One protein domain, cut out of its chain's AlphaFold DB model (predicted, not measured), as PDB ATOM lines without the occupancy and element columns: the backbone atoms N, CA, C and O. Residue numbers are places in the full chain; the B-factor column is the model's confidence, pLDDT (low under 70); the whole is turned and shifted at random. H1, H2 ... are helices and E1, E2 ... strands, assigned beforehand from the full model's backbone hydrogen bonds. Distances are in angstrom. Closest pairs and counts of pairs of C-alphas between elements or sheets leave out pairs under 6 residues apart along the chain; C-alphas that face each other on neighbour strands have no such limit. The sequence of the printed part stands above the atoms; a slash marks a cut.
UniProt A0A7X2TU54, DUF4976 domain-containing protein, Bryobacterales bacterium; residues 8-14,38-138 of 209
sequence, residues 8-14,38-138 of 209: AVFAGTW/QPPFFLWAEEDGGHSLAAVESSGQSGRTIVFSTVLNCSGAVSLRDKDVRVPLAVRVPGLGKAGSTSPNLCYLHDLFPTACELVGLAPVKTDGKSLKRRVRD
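AT A GLANCE: This is residues 8 to 14 and 38 to 138 of the 209 residues of the protein "DUF4976 domain-containing protein" of Bryobacterales bacterium (UniProt A0A7X2TU54). With little regular structure, the domain has a small core of two short strand pairs, E2 with E3 and E1 with E4, side by side where E1 nears E3; H1 and H3 lie on different sides of it, H2 in a far loop. The 108 printed residues, 39 of them in named elements, run E1 H1 E2 H2 E3 E4 H3, mixed in class, both sheets antiparallel. The whole is compact, radius of gyration of the C-alphas 14.6 A, spanning 44 by 32 by 24 A.

IN THESE COORDINATES: E1 is residues 8 to 10, from C-alpha 8 at (-15.986, 7.463, -9.437). H1 is 49 to 58, 14.8 A; E2 67 to 70; H2 82 to 85; E3 89 to 92; E4 101 to 103. H3, 109 to 119, 16.0 A, ends at C-alpha 119 (-10.539, 17.243, 5.056).

HOW THE PARTS SIT: E2 and E3 are antiparallel at 172 degrees, N 67 and O 92 within hydrogen-bond range at 2.9 A. E1 and E4 are antiparallel at 143 degrees, N 10 and O 101 at 2.7 A. The closest C-alphas of E1 and E3, Phe 10 and Val 91, are 5.5 A apart. H1, H2 and H3 touch no helix. O i to N i+4 pairs within range: 5 of 6 in H1, 5 of 7 in H3; H2 is too short.

THE WHOLE: Residues 15 to 37 are not printed, a gap of 23.9 A between C-alphas 14 and 38. The link E2 to H2 is long. Residues 8 to 14, 38 to 55 and 73 to 77 have pLDDT under 70.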
ATOM      1  N   ALA A   8     -17.057   6.740 -10.134       32.25
ATOM      2  CA  ALA A   8     -15.986   7.463  -9.437       32.25
ATOM      3  C   ALA A   8     -15.106   6.437  -8.713       32.25
ATOM      4  O   ALA A   8     -15.659   5.681  -7.927       32.25
ATOM      5  N   VAL A   9     -13.803   6.356  -8.991       27.67
ATOM      6  CA  VAL A   9     -12.898   5.364  -8.379       27.67
ATOM      7  C   VAL A   9     -12.063   6.053  -7.302       27.67
ATOM      8  O   VAL A   9     -11.322   6.992  -7.569       27.67
ATOM      9  N   PHE A  10     -12.180   5.580  -6.067       30.42
ATOM     10  CA  PHE A  10     -11.414   6.023  -4.907       30.42
ATOM     11  C   PHE A  10     -10.244   5.068  -4.723       30.42
ATOM     12  O   PHE A  10     -10.414   4.000  -4.146       30.42
ATOM     13  N   ALA A  11      -9.055   5.402  -5.214       26.19
ATOM     14  CA  ALA A  11      -7.865   4.590  -4.980       26.19
ATOM     15  C   ALA A  11      -7.247   4.935  -3.611       26.19
ATOM     16  O   ALA A  11      -6.885   6.077  -3.340       26.19
ATOM     17  N   GLY A  12      -7.130   3.933  -2.746       27.20
ATOM     18  CA  GLY A  12      -6.435   3.992  -1.460       27.20
ATOM     19  C   GLY A  12      -5.385   2.884  -1.406       27.20
ATOM     20  O   GLY A  12      -5.322   2.037  -2.294       27.20
ATOM     21  N   THR A  13      -4.553   2.858  -0.375       26.41
ATOM     22  CA  THR A  13      -3.540   1.811  -0.207       26.41
ATOM     23  C   THR A  13      -4.112   0.594   0.523       26.41
ATOM     24  O   THR A  13      -4.765   0.710   1.557       26.41
ATOM     25  N   TRP A  14      -3.855  -0.589  -0.035       29.77
ATOM     26  CA  TRP A  14      -4.239  -1.893   0.500       29.77
ATOM     27  C   TRP A  14      -3.309  -2.323   1.643       29.77
ATOM     28  O   TRP A  14      -2.094  -2.393   1.463       29.77
ATOM     29  N   GLN A  38      -1.411  19.474  10.586       34.81
ATOM     30  CA  GLN A  38      -1.850  20.141   9.351       34.81
ATOM     31  C   GLN A  38      -1.219  19.514   8.091       34.81
ATOM     32  O   GLN A  38      -0.018  19.703   7.856       34.81
ATOM     33  N   PRO A  39      -1.965  18.734   7.286       38.28
ATOM     34  CA  PRO A  39      -1.400  18.164   6.075       38.28
ATOM     35  C   PRO A  39      -1.173  19.286   5.050       38.28
ATOM     36  O   PRO A  39      -2.027  20.166   4.913       38.28
ATOM     37  N   PRO A  40      -0.051  19.284   4.303       35.62
ATOM     38  CA  PRO A  40       0.097  20.191   3.178       35.62
ATOM     39  C   PRO A  40      -0.996  19.874   2.153       35.62
ATOM     40  O   PRO A  40      -1.086  18.761   1.629       35.62
ATOM     41  N   PHE A  41      -1.857  20.854   1.912       37.44
ATOM     42  CA  PHE A  41      -2.931  20.767   0.940       37.44
ATOM     43  C   PHE A  41      -2.363  20.952  -0.470       37.44
ATOM     44  O   PHE A  41      -1.782  21.993  -0.767       37.44
ATOM     45  N   PHE A  42      -2.538  19.955  -1.337       43.47
ATOM     46  CA  PHE A  42      -2.181  20.037  -2.753       43.47
ATOM     47  C   PHE A  42      -3.396  19.637  -3.597       43.47
ATOM     48  O   PHE A  42      -3.860  18.500  -3.553       43.47
ATOM     49  N   LEU A  43      -3.939  20.600  -4.342       38.22
ATOM     50  CA  LEU A  43      -4.981  20.384  -5.344       38.22
ATOM     51  C   LEU A  43      -4.302  20.230  -6.707       38.22
ATOM     52  O   LEU A  43      -3.472  21.067  -7.057       38.22
ATOM     53  N   TRP A  44      -4.646  19.188  -7.465       47.09
ATOM     54  CA  TRP A  44      -4.039  18.930  -8.768       47.09
ATOM     55  C   TRP A  44      -5.088  18.664  -9.854       47.09
ATOM     56  O   TRP A  44      -6.101  18.006  -9.627       47.09
ATOM     57  N   ALA A  45      -4.829  19.200 -11.039       37.72
ATOM     58  CA  ALA A  45      -5.484  18.897 -12.303       37.72
ATOM     59  C   ALA A  45      -4.393  19.030 -13.375       37.72
ATOM     60  O   ALA A  45      -3.665  20.016 -13.280       37.72
ATOM     61  N   GLU A  46      -4.231  18.047 -14.280       44.56
ATOM     62  CA  GLU A  46      -3.596  18.114 -15.627       44.56
ATOM     63  C   GLU A  46      -3.169  16.716 -16.151       44.56
ATOM     64  O   GLU A  46      -3.182  15.722 -15.420       44.56
ATOM     65  N   GLU A  47      -2.839  16.665 -17.449       39.75
ATOM     66  CA  GLU A  47      -2.660  15.497 -18.337       39.75
ATOM     67  C   GLU A  47      -1.396  14.647 -18.035       39.75
ATOM     68  O   GLU A  47      -1.381  13.440 -18.277       39.75
ATOM     69  N   ASP A  48      -0.382  15.226 -17.378       42.34
ATOM     70  CA  ASP A  48       0.898  14.579 -17.020       42.34
ATOM     71  C   ASP A  48       0.880  13.873 -15.644       42.34
ATOM     72  O   ASP A  48       1.793  13.981 -14.818       42.34
ATOM     73  N   GLY A  49      -0.178  13.088 -15.415       50.31
ATOM     74  CA  GLY A  49      -0.514  12.377 -14.172       50.31
ATOM     75  C   GLY A  49       0.614  11.569 -13.490       50.31
ATOM     76  O   GLY A  49       0.598  11.354 -12.276       50.31
ATOM     77  N   GLY A  50       1.603  11.094 -14.248       53.38
ATOM     78  CA  GLY A  50       2.631  10.182 -13.734       53.38
ATOM     79  C   GLY A  50       3.731  10.858 -12.910       53.38
ATOM     80  O   GLY A  50       4.126  10.346 -11.861       53.38
ATOM     81  N   HIS A  51       4.222  12.018 -13.353       53.34
ATOM     82  CA  HIS A  51       5.443  12.616 -12.802       53.34
ATOM     83  C   HIS A  51       5.231  13.218 -11.408       53.34
ATOM     84  O   HIS A  51       6.079  13.072 -10.527       53.34
ATOM     85  N   SER A  52       4.083  13.854 -11.167       62.50
ATOM     86  CA  SER A  52       3.801  14.481  -9.872       62.50
ATOM     87  C   SER A  52       3.421  13.465  -8.795       62.50
ATOM     88  O   SER A  52       3.792  13.643  -7.636       62.50
ATOM     89  N   LEU A  53       2.745  12.365  -9.152       66.88
ATOM     90  CA  LEU A  53       2.505  11.265  -8.209       66.88
ATOM     91  C   LEU A  53       3.824  10.608  -7.789       66.88
ATOM     92  O   LEU A  53       4.062  10.449  -6.590       66.88
ATOM     93  N   ALA A  54       4.719  10.340  -8.745       67.50
ATOM     94  CA  ALA A  54       6.063   9.840  -8.458       67.50
ATOM     95  C   ALA A  54       6.875  10.813  -7.582       67.50
ATOM     96  O   ALA A  54       7.609  10.385  -6.688       67.50
ATOM     97  N   ALA A  55       6.719  12.127  -7.770       69.12
ATOM     98  CA  ALA A  55       7.331  13.136  -6.902       69.12
ATOM     99  C   ALA A  55       6.798  13.076  -5.454       69.12
ATOM    100  O   ALA A  55       7.579  13.110  -4.508       69.12
ATOM    101  N   VAL A  56       5.482  12.923  -5.260       70.44
ATOM    102  CA  VAL A  56       4.866  12.791  -3.920       70.44
ATOM    103  C   VAL A  56       5.265  11.480  -3.230       70.44
ATOM    104  O   VAL A  56       5.381  11.408  -2.000       70.44
ATOM    105  N   GLU A  57       5.450  10.417  -4.010       73.88
ATOM    106  CA  GLU A  57       5.943   9.131  -3.520       73.88
ATOM    107  C   GLU A  57       7.415   9.215  -3.116       73.88
ATOM    108  O   GLU A  57       7.745   8.898  -1.972       73.88
ATOM    109  N   SER A  58       8.278   9.717  -4.001       74.00
ATOM    110  CA  SER A  58       9.717   9.871  -3.744       74.00
ATOM    111  C   SER A  58      10.030  10.853  -2.611       74.00
ATOM    112  O   SER A  58      11.014  10.667  -1.900       74.00
ATOM    113  N   SER A  59       9.172  11.845  -2.361       78.44
ATOM    114  CA  SER A  59       9.325  12.769  -1.232       78.44
ATOM    115  C   SER A  59       8.945  12.161   0.127       78.44
ATOM    116  O   SER A  59       9.029  12.849   1.149       78.44
ATOM    117  N   GLY A  60       8.437  10.922   0.159       78.38
ATOM    118  CA  GLY A  60       7.959  10.254   1.372       78.38
ATOM    119  C   GLY A  60       6.669  10.850   1.951       78.38
ATOM    120  O   GLY A  60       6.285  10.511   3.068       78.38
ATOM    121  N   GLN A  61       5.980  11.732   1.210       77.88
ATOM    122  CA  GLN A  61       4.810  12.469   1.720       77.88
ATOM    123  C   GLN A  61       3.467  11.851   1.365       77.88
ATOM    124  O   GLN A  61       2.435  12.261   1.887       77.88
ATOM    125  N   SER A  62       3.487  10.785   0.573       75.25
ATOM    126  CA  SER A  62       2.306  10.020   0.186       75.25
ATOM    127  C   SER A  62       1.340   9.677   1.332       75.25
ATOM    128  O   SER A  62       0.131   9.664   1.120       75.25
ATOM    129  N   GLY A  63       1.837   9.417   2.548       78.69
ATOM    130  CA  GLY A  63       0.997   9.087   3.708       78.69
ATOM    131  C   GLY A  63       0.179  10.253   4.277       78.69
ATOM    132  O   GLY A  63      -0.701  10.017   5.099       78.69
ATOM    133  N   ARG A  64       0.451  11.494   3.851       79.75
ATOM    134  CA  ARG A  64      -0.197  12.719   4.354       79.75
ATOM    135  C   ARG A  64      -0.677  13.677   3.263       79.75
ATOM    136  O   ARG A  64      -1.129  14.773   3.579       79.75
ATOM    137  N   THR A  65      -0.582  13.279   1.998       80.44
ATOM    138  CA  THR A  65      -1.023  14.090   0.860       80.44
ATOM    139  C   THR A  65      -2.403  13.642   0.396       80.44
ATOM    140  O   THR A  65      -2.603  12.477   0.053       80.44
ATOM    141  N   ILE A  66      -3.345  14.582   0.349       85.25
ATOM    142  CA  ILE A  66      -4.628  14.395  -0.334       85.25
ATOM    143  C   ILE A  66      -4.413  14.698  -1.815       85.25
ATOM    144  O   ILE A  66      -3.796  15.704  -2.144       85.25
ATOM    145  N   VAL A  67      -4.924  13.841  -2.696       83.62
ATOM    146  CA  VAL A  67      -4.853  14.045  -4.147       83.62
ATOM    147  C   VAL A  67      -6.264  14.053  -4.708       83.62
ATOM    148  O   VAL A  67      -7.008  13.089  -4.537       83.62
ATOM    149  N   PHE A  68      -6.611  15.128  -5.401       86.19
ATOM    150  CA  PHE A  68      -7.742  15.165  -6.320       86.19
ATOM    151  C   PHE A  68      -7.181  15.067  -7.735       86.19
ATOM    152  O   PHE A  68      -6.144  15.657  -8.016       86.19
ATOM    153  N   SER A  69      -7.840  14.309  -8.603       83.88
ATOM    154  CA  SER A  69      -7.505  14.219 -10.020       83.88
ATOM    155  C   SER A  69      -8.794  14.312 -10.822       83.88
ATOM    156  O   SER A  69      -9.735  13.549 -10.596       83.88
ATOM    157  N   THR A  70      -8.849  15.297 -11.709       84.56
ATOM    158  CA  THR A  70      -9.991  15.586 -12.574       84.56
ATOM    159  C   THR A  70      -9.509  16.337 -13.805       84.56
ATOM    160  O   THR A  70      -8.389  16.845 -13.832       84.56
ATOM    161  N   VAL A  71     -10.379  16.455 -14.798       77.06
ATOM    162  CA  VAL A  71     -10.194  17.351 -15.945       77.06
ATOM    163  C   VAL A  71     -11.295  18.404 -15.970       77.06
ATOM    164  O   VAL A  71     -12.347  18.231 -15.345       77.06
ATOM    165  N   LEU A  72     -11.051  19.495 -16.691       74.19
ATOM    166  CA  LEU A  72     -12.100  20.421 -17.100       74.19
ATOM    167  C   LEU A  72     -12.742  19.917 -18.395       74.19
ATOM    168  O   LEU A  72     -12.110  19.234 -19.202       74.19
ATOM    169  N   ASN A  73     -14.010  20.252 -18.604       69.38
ATOM    170  CA  ASN A  73     -14.667  19.978 -19.872       69.38
ATOM    171  C   ASN A  73     -14.220  21.015 -20.920       69.38
ATOM    172  O   ASN A  73     -14.705  22.141 -20.951       69.38
ATOM    173  N   CYS A  74     -13.299  20.622 -21.800       54.00
ATOM    174  CA  CYS A  74     -12.728  21.499 -22.834       54.00
ATOM    175  C   CYS A  74     -13.180  21.138 -24.263       54.00
ATOM    176  O   CYS A  74     -12.590  21.600 -25.233       54.00
ATOM    177  N   SER A  75     -14.218  20.310 -24.426       56.19
ATOM    178  CA  SER A  75     -14.560  19.689 -25.718       56.19
ATOM    179  C   SER A  75     -15.148  20.639 -26.770       56.19
ATOM    180  O   SER A  75     -15.363  20.222 -27.905       56.19
ATOM    181  N   GLY A  76     -15.478  21.888 -26.414       59.97
ATOM    182  CA  GLY A  76     -16.170  22.833 -27.306       59.97
ATOM    183  C   GLY A  76     -17.579  22.387 -27.732       59.97
ATOM    184  O   GLY A  76     -18.247  23.091 -28.487       59.97
ATOM    185  N   ALA A  77     -18.047  21.231 -27.247       64.44
ATOM    186  CA  ALA A  77     -19.319  20.643 -27.621       64.44
ATOM    187  C   ALA A  77     -20.491  21.465 -27.067       64.44
ATOM    188  O   ALA A  77     -20.553  21.794 -25.883       64.44
ATOM    189  N   VAL A  78     -21.466  21.752 -27.930       76.12
ATOM    190  CA  VAL A  78     -22.721  22.431 -27.573       76.12
ATOM    191  C   VAL A  78     -23.756  21.377 -27.163       76.12
ATOM    192  O   VAL A  78     -24.746  21.142 -27.850       76.12
ATOM    193  N   SER A  79     -23.476  20.639 -26.089       85.81
ATOM    194  CA  SER A  79     -24.316  19.532 -25.619       85.81
ATOM    195  C   SER A  79     -24.169  19.362 -24.110       85.81
ATOM    196  O   SER A  79     -23.090  19.560 -23.561       85.81
ATOM    197  N   LEU A  80     -25.266  18.990 -23.444       92.06
ATOM    198  CA  LEU A  80     -25.294  18.709 -22.003       92.06
ATOM    199  C   LEU A  80     -25.364  17.206 -21.685       92.06
ATOM    200  O   LEU A  80     -25.691  16.825 -20.560       92.06
ATOM    201  N   ARG A  81     -25.066  16.342 -22.663       91.31
ATOM    202  CA  ARG A  81     -24.952  14.884 -22.481       91.31
ATOM    203  C   ARG A  81     -23.734  14.517 -21.636       91.31
ATOM    204  O   ARG A  81     -22.756  15.259 -21.618       91.31
ATOM    205  N   ASP A  82     -23.787  13.401 -20.913       89.50
ATOM    206  CA  ASP A  82     -22.754  12.991 -19.953       89.50
ATOM    207  C   ASP A  82     -21.394  12.852 -20.647       89.50
ATOM    208  O   ASP A  82     -20.401  13.301 -20.090       89.50
ATOM    209  N   LYS A  83     -21.341  12.392 -21.903       84.88
ATOM    210  CA  LYS A  83     -20.095  12.370 -22.694       84.88
ATOM    211  C   LYS A  83     -19.400  13.739 -22.844       84.88
ATOM    212  O   LYS A  83     -18.221  13.782 -23.171       84.88
ATOM    213  N   ASP A  84     -20.138  14.838 -22.667       85.25
ATOM    214  CA  ASP A  84     -19.658  16.212 -22.854       85.25
ATOM    215  C   ASP A  84     -19.487  16.965 -21.521       85.25
ATOM    216  O   ASP A  84     -18.583  17.792 -21.398       85.25
ATOM    217  N   VAL A  85     -20.341  16.701 -20.521       86.94
ATOM    218  CA  VAL A  85     -20.351  17.451 -19.244       86.94
ATOM    219  C   VAL A  85     -19.844  16.663 -18.046       86.94
ATOM    220  O   VAL A  85     -19.505  17.257 -17.021       86.94
ATOM    221  N   ARG A  86     -19.810  15.332 -18.129       87.25
ATOM    222  CA  ARG A  86     -19.325  14.496 -17.038       87.25
ATOM    223  C   ARG A  86     -17.816  14.355 -17.156       87.25
ATOM    224  O   ARG A  86     -17.310  13.780 -18.113       87.25
ATOM    225  N   VAL A  87     -17.110  14.817 -16.134       85.56
ATOM    226  CA  VAL A  87     -15.656  14.674 -16.034       85.56
ATOM    227  C   VAL A  87     -15.283  13.544 -15.068       85.56
ATOM    228  O   VAL A  87     -16.005  13.311 -14.090       85.56
ATOM    229  N   PRO A  88     -14.192  12.803 -15.327       86.00
ATOM    230  CA  PRO A  88     -13.641  11.866 -14.358       86.00
ATOM    231  C   PRO A  88     -13.194  12.609 -13.099       86.00
ATOM    232  O   PRO A  88     -12.568  13.658 -13.188       86.00
ATOM    233  N   LEU A  89     -13.481  12.031 -11.934       86.62
ATOM    234  CA  LEU A  89     -12.978  12.498 -10.647       86.62
ATOM    235  C   LEU A  89     -12.479  11.295  -9.846       86.62
ATOM    236  O   LEU A  89     -13.247  10.372  -9.556       86.62
ATOM    237  N   ALA A  90     -11.207  11.335  -9.465       86.94
ATOM    238  CA  ALA A  90     -10.594  10.416  -8.519       86.94
ATOM    239  C   ALA A  90     -10.065  11.199  -7.315       86.94
ATOM    240  O   ALA A  90      -9.499  12.284  -7.458       86.94
ATOM    241  N   VAL A  91     -10.256  10.643  -6.119       85.62
ATOM    242  CA  VAL A  91      -9.795  11.257  -4.870       85.62
ATOM    243  C   VAL A  91      -9.065  10.217  -4.032       85.62
ATOM    244  O   VAL A  91      -9.614   9.154  -3.737       85.62
ATOM    245  N   ARG A  92      -7.839  10.544  -3.623       85.62
ATOM    246  CA  ARG A  92      -7.051   9.790  -2.647       85.62
ATOM    247  C   ARG A  92      -6.948  10.607  -1.369       85.62
ATOM    248  O   ARG A  92      -6.370  11.690  -1.365       85.62
ATOM    249  N   VAL A  93      -7.449  10.045  -0.276       86.56
ATOM    250  CA  VAL A  93      -7.302  10.604   1.070       86.56
ATOM    251  C   VAL A  93      -6.634   9.545   1.949       86.56
ATOM    252  O   VAL A  93      -7.247   8.505   2.207       86.56
ATOM    253  N   PRO A  94      -5.385   9.749   2.397       83.50
ATOM    254  CA  PRO A  94      -4.724   8.805   3.290       83.50
ATOM    255  C   PRO A  94      -5.530   8.581   4.575       83.50
ATOM    256  O   PRO A  94      -5.988   9.529   5.206       83.50
ATOM    257  N   GLY A  95      -5.711   7.314   4.957       82.56
ATOM    258  CA  GLY A  95      -6.421   6.941   6.184       82.56
ATOM    259  C   GLY A  95      -7.948   7.066   6.129       82.56
ATOM    260  O   GLY A  95      -8.594   6.820   7.144       82.56
ATOM    261  N   LEU A  96      -8.540   7.409   4.977       81.81
ATOM    262  CA  LEU A  96      -9.989   7.534   4.831       81.81
ATOM    263  C   LEU A  96     -10.536   6.607   3.740       81.81
ATOM    264  O   LEU A  96     -10.164   6.702   2.572       81.81
ATOM    265  N   GLY A  97     -11.500   5.769   4.126       73.94
ATOM    266  CA  GLY A  97     -12.226   4.889   3.214       73.94
ATOM    267  C   GLY A  97     -11.414   3.690   2.720       73.94
ATOM    268  O   GLY A  97     -10.233   3.518   3.022       73.94
ATOM    269  N   LYS A  98     -12.081   2.824   1.956       80.94
ATOM    270  CA  LYS A  98     -11.464   1.640   1.356       80.94
ATOM    271  C   LYS A  98     -10.918   1.965  -0.033       80.94
ATOM    272  O   LYS A  98     -11.590   2.592  -0.850       80.94
ATOM    273  N   ALA A  99      -9.726   1.460  -0.321       81.56
ATOM    274  CA  ALA A  99      -9.139   1.475  -1.651       81.56
ATOM    275  C   ALA A  99     -10.022   0.812  -2.720       81.56
ATOM    276  O   ALA A  99     -10.608  -0.241  -2.484       81.56
ATOM    277  N   GLY A 100     -10.068   1.401  -3.910       82.06
ATOM    278  CA  GLY A 100     -10.914   0.973  -5.021       82.06
ATOM    279  C   GLY A 100     -12.410   1.235  -4.822       82.06
ATOM    280  O   GLY A 100     -13.206   0.743  -5.618       82.06
ATOM    281  N   SER A 101     -12.822   1.969  -3.779       84.69
ATOM    282  CA  SER A 101     -14.248   2.250  -3.551       84.69
ATOM    283  C   SER A 101     -14.831   3.078  -4.687       84.69
ATOM    284  O   SER A 101     -14.100   3.736  -5.421       84.69
ATOM    285  N   THR A 102     -16.155   3.082  -4.818       85.50
ATOM    286  CA  THR A 102     -16.834   3.990  -5.744       85.50
ATOM    287  C   THR A 102     -17.968   4.735  -5.066       85.50
ATOM    288  O   THR A 102     -18.536   4.232  -4.099       85.50
ATOM    289  N   SER A 103     -18.273   5.944  -5.542       84.19
ATOM    290  CA  SER A 103     -19.377   6.752  -5.017       84.19
ATOM    291  C   SER A 103     -20.368   7.087  -6.129       84.19
ATOM    292  O   SER A 103     -19.942   7.578  -7.178       84.19
ATOM    293  N   PRO A 104     -21.678   6.865  -5.909       83.19
ATOM    294  CA  PRO A 104     -22.728   7.312  -6.817       83.19
ATOM    295  C   PRO A 104     -23.105   8.788  -6.594       83.19
ATOM    296  O   PRO A 104     -24.068   9.268  -7.188       83.19
ATOM    297  N   ASN A 105     -22.398   9.513  -5.714       85.75
ATOM    298  CA  ASN A 105     -22.716  10.905  -5.410       85.75
ATOM    299  C   ASN A 105     -22.671  11.777  -6.663       85.75
ATOM    300  O   ASN A 105     -21.659  11.853  -7.356       85.75
ATOM    301  N   LEU A 106     -23.754  12.519  -6.879       91.31
ATOM    302  CA  LEU A 106     -23.766  13.599  -7.849       91.31
ATOM    303  C   LEU A 106     -23.027  14.809  -7.270       91.31
ATOM    304  O   LEU A 106     -23.350  15.301  -6.180       91.31
ATOM    305  N   CYS A 107     -22.028  15.291  -7.998       92.25
ATOM    306  CA  CYS A 107     -21.164  16.381  -7.569       92.25
ATOM    307  C   CYS A 107     -20.825  17.336  -8.708       92.25
ATOM    308  O   CYS A 107     -20.885  16.982  -9.884       92.25
ATOM    309  N   TYR A 108     -20.428  18.539  -8.317       91.69
ATOM    310  CA  TYR A 108     -19.824  19.539  -9.176       91.69
ATOM    311  C   TYR A 108     -18.333  19.655  -8.877       91.69
ATOM    312  O   TYR A 108     -17.880  19.353  -7.776       91.69
ATOM    313  N   LEU A 109     -17.565  20.197  -9.821       90.38
ATOM    314  CA  LEU A 109     -16.153  20.511  -9.583       90.38
ATOM    315  C   LEU A 109     -15.953  21.538  -8.459       90.38
ATOM    316  O   LEU A 109     -14.992  21.446  -7.699       90.38
ATOM    317  N   HIS A 110     -16.884  22.477  -8.283       90.94
ATOM    318  CA  HIS A 110     -16.805  23.464  -7.204       90.94
ATOM    319  C   HIS A 110     -17.073  22.869  -5.802       90.94
ATOM    320  O   HIS A 110     -16.885  23.559  -4.803       90.94
ATOM    321  N   ASP A 111     -17.446  21.586  -5.697       93.19
ATOM    322  CA  ASP A 111     -17.506  20.869  -4.416       93.19
ATOM    323  C   ASP A 111     -16.119  20.484  -3.882       93.19
ATOM    324  O   ASP A 111     -15.968  20.208  -2.688       93.19
ATOM    325  N   LEU A 112     -15.091  20.464  -4.737       91.88
ATOM    326  CA  LEU A 112     -13.747  20.045  -4.341       91.88
ATOM    327  C   LEU A 112     -13.142  20.987  -3.298       91.88
ATOM    328  O   LEU A 112     -12.535  20.520  -2.338       91.88
ATOM    329  N   PHE A 113     -13.373  22.294  -3.426       92.50
ATOM    330  CA  PHE A 113     -12.861  23.292  -2.488       92.50
ATOM    331  C   PHE A 113     -13.413  23.138  -1.053       92.50
ATOM    332  O   PHE A 113     -12.615  22.948  -0.136       92.50
ATOM    333  N   PRO A 114     -14.740  23.129  -0.801       94.38
ATOM    334  CA  PRO A 114     -15.249  22.894   0.552       94.38
ATOM    335  C   PRO A 114     -14.914  21.488   1.078       94.38
ATOM    336  O   PRO A 114     -14.742  21.319   2.283       94.38
ATOM    337  N   THR A 115     -14.774  20.487   0.199       92.56
ATOM    338  CA  THR A 115     -14.313  19.140   0.589       92.56
ATOM    339  C   THR A 115     -12.882  19.177   1.112       92.56
ATOM    340  O   THR A 115     -12.594  18.630   2.173       92.56
ATOM    341  N   ALA A 116     -11.991  19.844   0.382       91.31
ATOM    342  CA  ALA A 116     -10.607  20.052   0.766       91.31
ATOM    343  C   ALA A 116     -10.487  20.741   2.128       91.31
ATOM    344  O   ALA A 116      -9.810  20.216   3.010       91.31
ATOM    345  N   CYS A 117     -11.192  21.862   2.318       91.06
ATOM    346  CA  CYS A 117     -11.219  22.580   3.591       91.06
ATOM    347  C   CYS A 117     -11.656  21.668   4.747       91.06
ATOM    348  O   CYS A 117     -10.986  21.625   5.777       91.06
ATOM    349  N   GLU A 118     -12.730  20.890   4.568       90.38
ATOM    350  CA  GLU A 118     -13.209  19.979   5.616       90.38
ATOM    351  C   GLU A 118     -12.220  18.835   5.900       90.38
ATOM    352  O   GLU A 118     -12.089  18.403   7.046       90.38
ATOM    353  N   LEU A 119     -11.517  18.323   4.885       88.56
ATOM    354  CA  LEU A 119     -10.539  17.243   5.056       88.56
ATOM    355  C   LEU A 119      -9.294  17.681   5.833       88.56
ATOM    356  O   LEU A 119      -8.729  16.868   6.559       88.56
ATOM    357  N   VAL A 120      -8.888  18.947   5.711       88.75
ATOM    358  CA  VAL A 120      -7.745  19.502   6.458       88.75
ATOM    359  C   VAL A 120      -8.149  20.136   7.797       88.75
ATOM    360  O   VAL A 120      -7.307  20.683   8.501       88.75
ATOM    361  N   GLY A 121      -9.430  20.053   8.174       89.12
ATOM    362  CA  GLY A 121      -9.933  20.545   9.459       89.12
ATOM    363  C   GLY A 121     -10.168  22.056   9.526       89.12
ATOM    364  O   GLY A 121     -10.262  22.605  10.622       89.12
ATOM    365  N   LEU A 122     -10.277  22.739   8.382       91.12
ATOM    366  CA  LEU A 122     -10.694  24.140   8.348       91.12
ATOM    367  C   LEU A 122     -12.192  24.266   8.654       91.12
ATOM    368  O   LEU A 122     -12.988  23.358   8.399       91.12
ATOM    369  N   ALA A 123     -12.574  25.425   9.192       89.06
ATOM    370  CA  ALA A 123     -13.971  25.754   9.435       89.06
ATOM    371  C   ALA A 123     -14.788  25.734   8.124       89.06
ATOM    372  O   ALA A 123     -14.226  25.969   7.048       89.06
ATOM    373  N   PRO A 124     -16.111  25.483   8.192       88.88
ATOM    374  CA  PRO A 124     -16.976  25.518   7.018       88.88
ATOM    375  C   PRO A 124     -16.818  26.821   6.229       88.88
ATOM    376  O   PRO A 124     -17.009  27.916   6.759       88.88
ATOM    377  N   VAL A 125     -16.484  26.690   4.949       89.00
ATOM    378  CA  VAL A 125     -16.357  27.816   4.022       89.00
ATOM    379  C   VAL A 125     -17.702  28.109   3.370       89.00
ATOM    380  O   VAL A 125     -18.422  27.196   2.966       89.00
ATOM    381  N   LYS A 126     -18.055  29.392   3.262       92.06
ATOM    382  CA  LYS A 126     -19.278  29.820   2.580       92.06
ATOM    383  C   LYS A 126     -19.047  29.805   1.069       92.06
ATOM    384  O   LYS A 126     -18.457  30.736   0.530       92.06
ATOM    385  N   THR A 127     -19.512  28.754   0.405       93.19
ATOM    386  CA  THR A 127     -19.505  28.608  -1.056       93.19
ATOM    387  C   THR A 127     -20.792  27.922  -1.513       93.19
ATOM    388  O   THR A 127     -21.524  27.370  -0.691       93.19
ATOM    389  N   ASP A 128     -21.065  27.932  -2.818       89.81
ATOM    390  CA  ASP A 128     -22.197  27.183  -3.393       89.81
ATOM    391  C   ASP A 128     -21.954  25.660  -3.388       89.81
ATOM    392  O   ASP A 128     -22.885  24.853  -3.485       89.81
ATOM    393  N   GLY A 129     -20.688  25.257  -3.244       92.12
ATOM    394  CA  GLY A 129     -20.283  23.864  -3.143       92.12
ATOM    395  C   GLY A 129     -20.601  23.239  -1.794       92.12
ATOM    396  O   GLY A 129     -20.743  23.898  -0.766       92.12
ATOM    397  N   LYS A 130     -20.663  21.910  -1.786       91.69
ATOM    398  CA  LYS A 130     -20.888  21.106  -0.586       91.69
ATOM    399  C   LYS A 130     -19.817  20.032  -0.485       91.69
ATOM    400  O   LYS A 130     -19.530  19.340  -1.455       91.69
ATOM    401  N   SER A 131     -19.258  19.866   0.710       91.69
ATOM    402  CA  SER A 131     -18.233  18.853   0.969       91.69
ATOM    403  C   SER A 131     -18.722  17.430   0.672       91.69
ATOM    404  O   SER A 131     -19.757  16.992   1.176       91.69
ATOM    405  N   LEU A 132     -17.932  16.683  -0.100       90.81
ATOM    406  CA  LEU A 132     -18.242  15.343  -0.601       90.81
ATOM    407  C   LEU A 132     -17.964  14.214   0.402       90.81
ATOM    408  O   LEU A 132     -18.115  13.044   0.054       90.81
ATOM    409  N   LYS A 133     -17.608  14.525   1.657       85.94
ATOM    410  CA  LYS A 133     -17.450  13.513   2.725       85.94
ATOM    411  C   LYS A 133     -18.738  12.735   3.027       85.94
ATOM    412  O   LYS A 133     -18.701  11.727   3.725       85.94
ATOM    413  N   ARG A 134     -19.877  13.207   2.518       85.38
ATOM    414  CA  ARG A 134     -21.194  12.563   2.571       85.38
ATOM    415  C   ARG A 134     -21.943  12.803   1.263       85.38
ATOM    416  O   ARG A 134     -21.528  13.614   0.439       85.38
ATOM    417  N   ARG A 135     -23.073  12.117   1.074       87.00
ATOM    418  CA  ARG A 135     -24.028  12.461   0.010       87.00
ATOM    419  C   ARG A 135     -24.637  13.831   0.298       87.00
ATOM    420  O   ARG A 135     -25.072  14.088   1.417       87.00
ATOM    421  N   VAL A 136     -24.647  14.707  -0.703       87.12
ATOM    422  CA  VAL A 136     -24.971  16.138  -0.524       87.12
ATOM    423  C   VAL A 136     -26.114  16.652  -1.397       87.12
ATOM    424  O   VAL A 136     -26.612  17.758  -1.164       87.12
ATOM    425  N   ARG A 137     -26.521  15.874  -2.402       90.69
ATOM    426  CA  ARG A 137     -27.612  16.201  -3.325       90.69
ATOM    427  C   ARG A 137     -28.149  14.947  -4.004       90.69
ATOM    428  O   ARG A 137     -27.436  13.954  -4.139       90.69
ATOM    429  N   ASP A 138     -29.406  15.018  -4.409       93.25
ATOM    430  CA  ASP A 138     -30.128  14.015  -5.192       93.25
ATOM    431  C   ASP A 138     -30.151  14.344  -6.694       93.25
ATOM    432  O   ASP A 138     -30.371  13.452  -7.512       93.25
TER     433      ASP A 138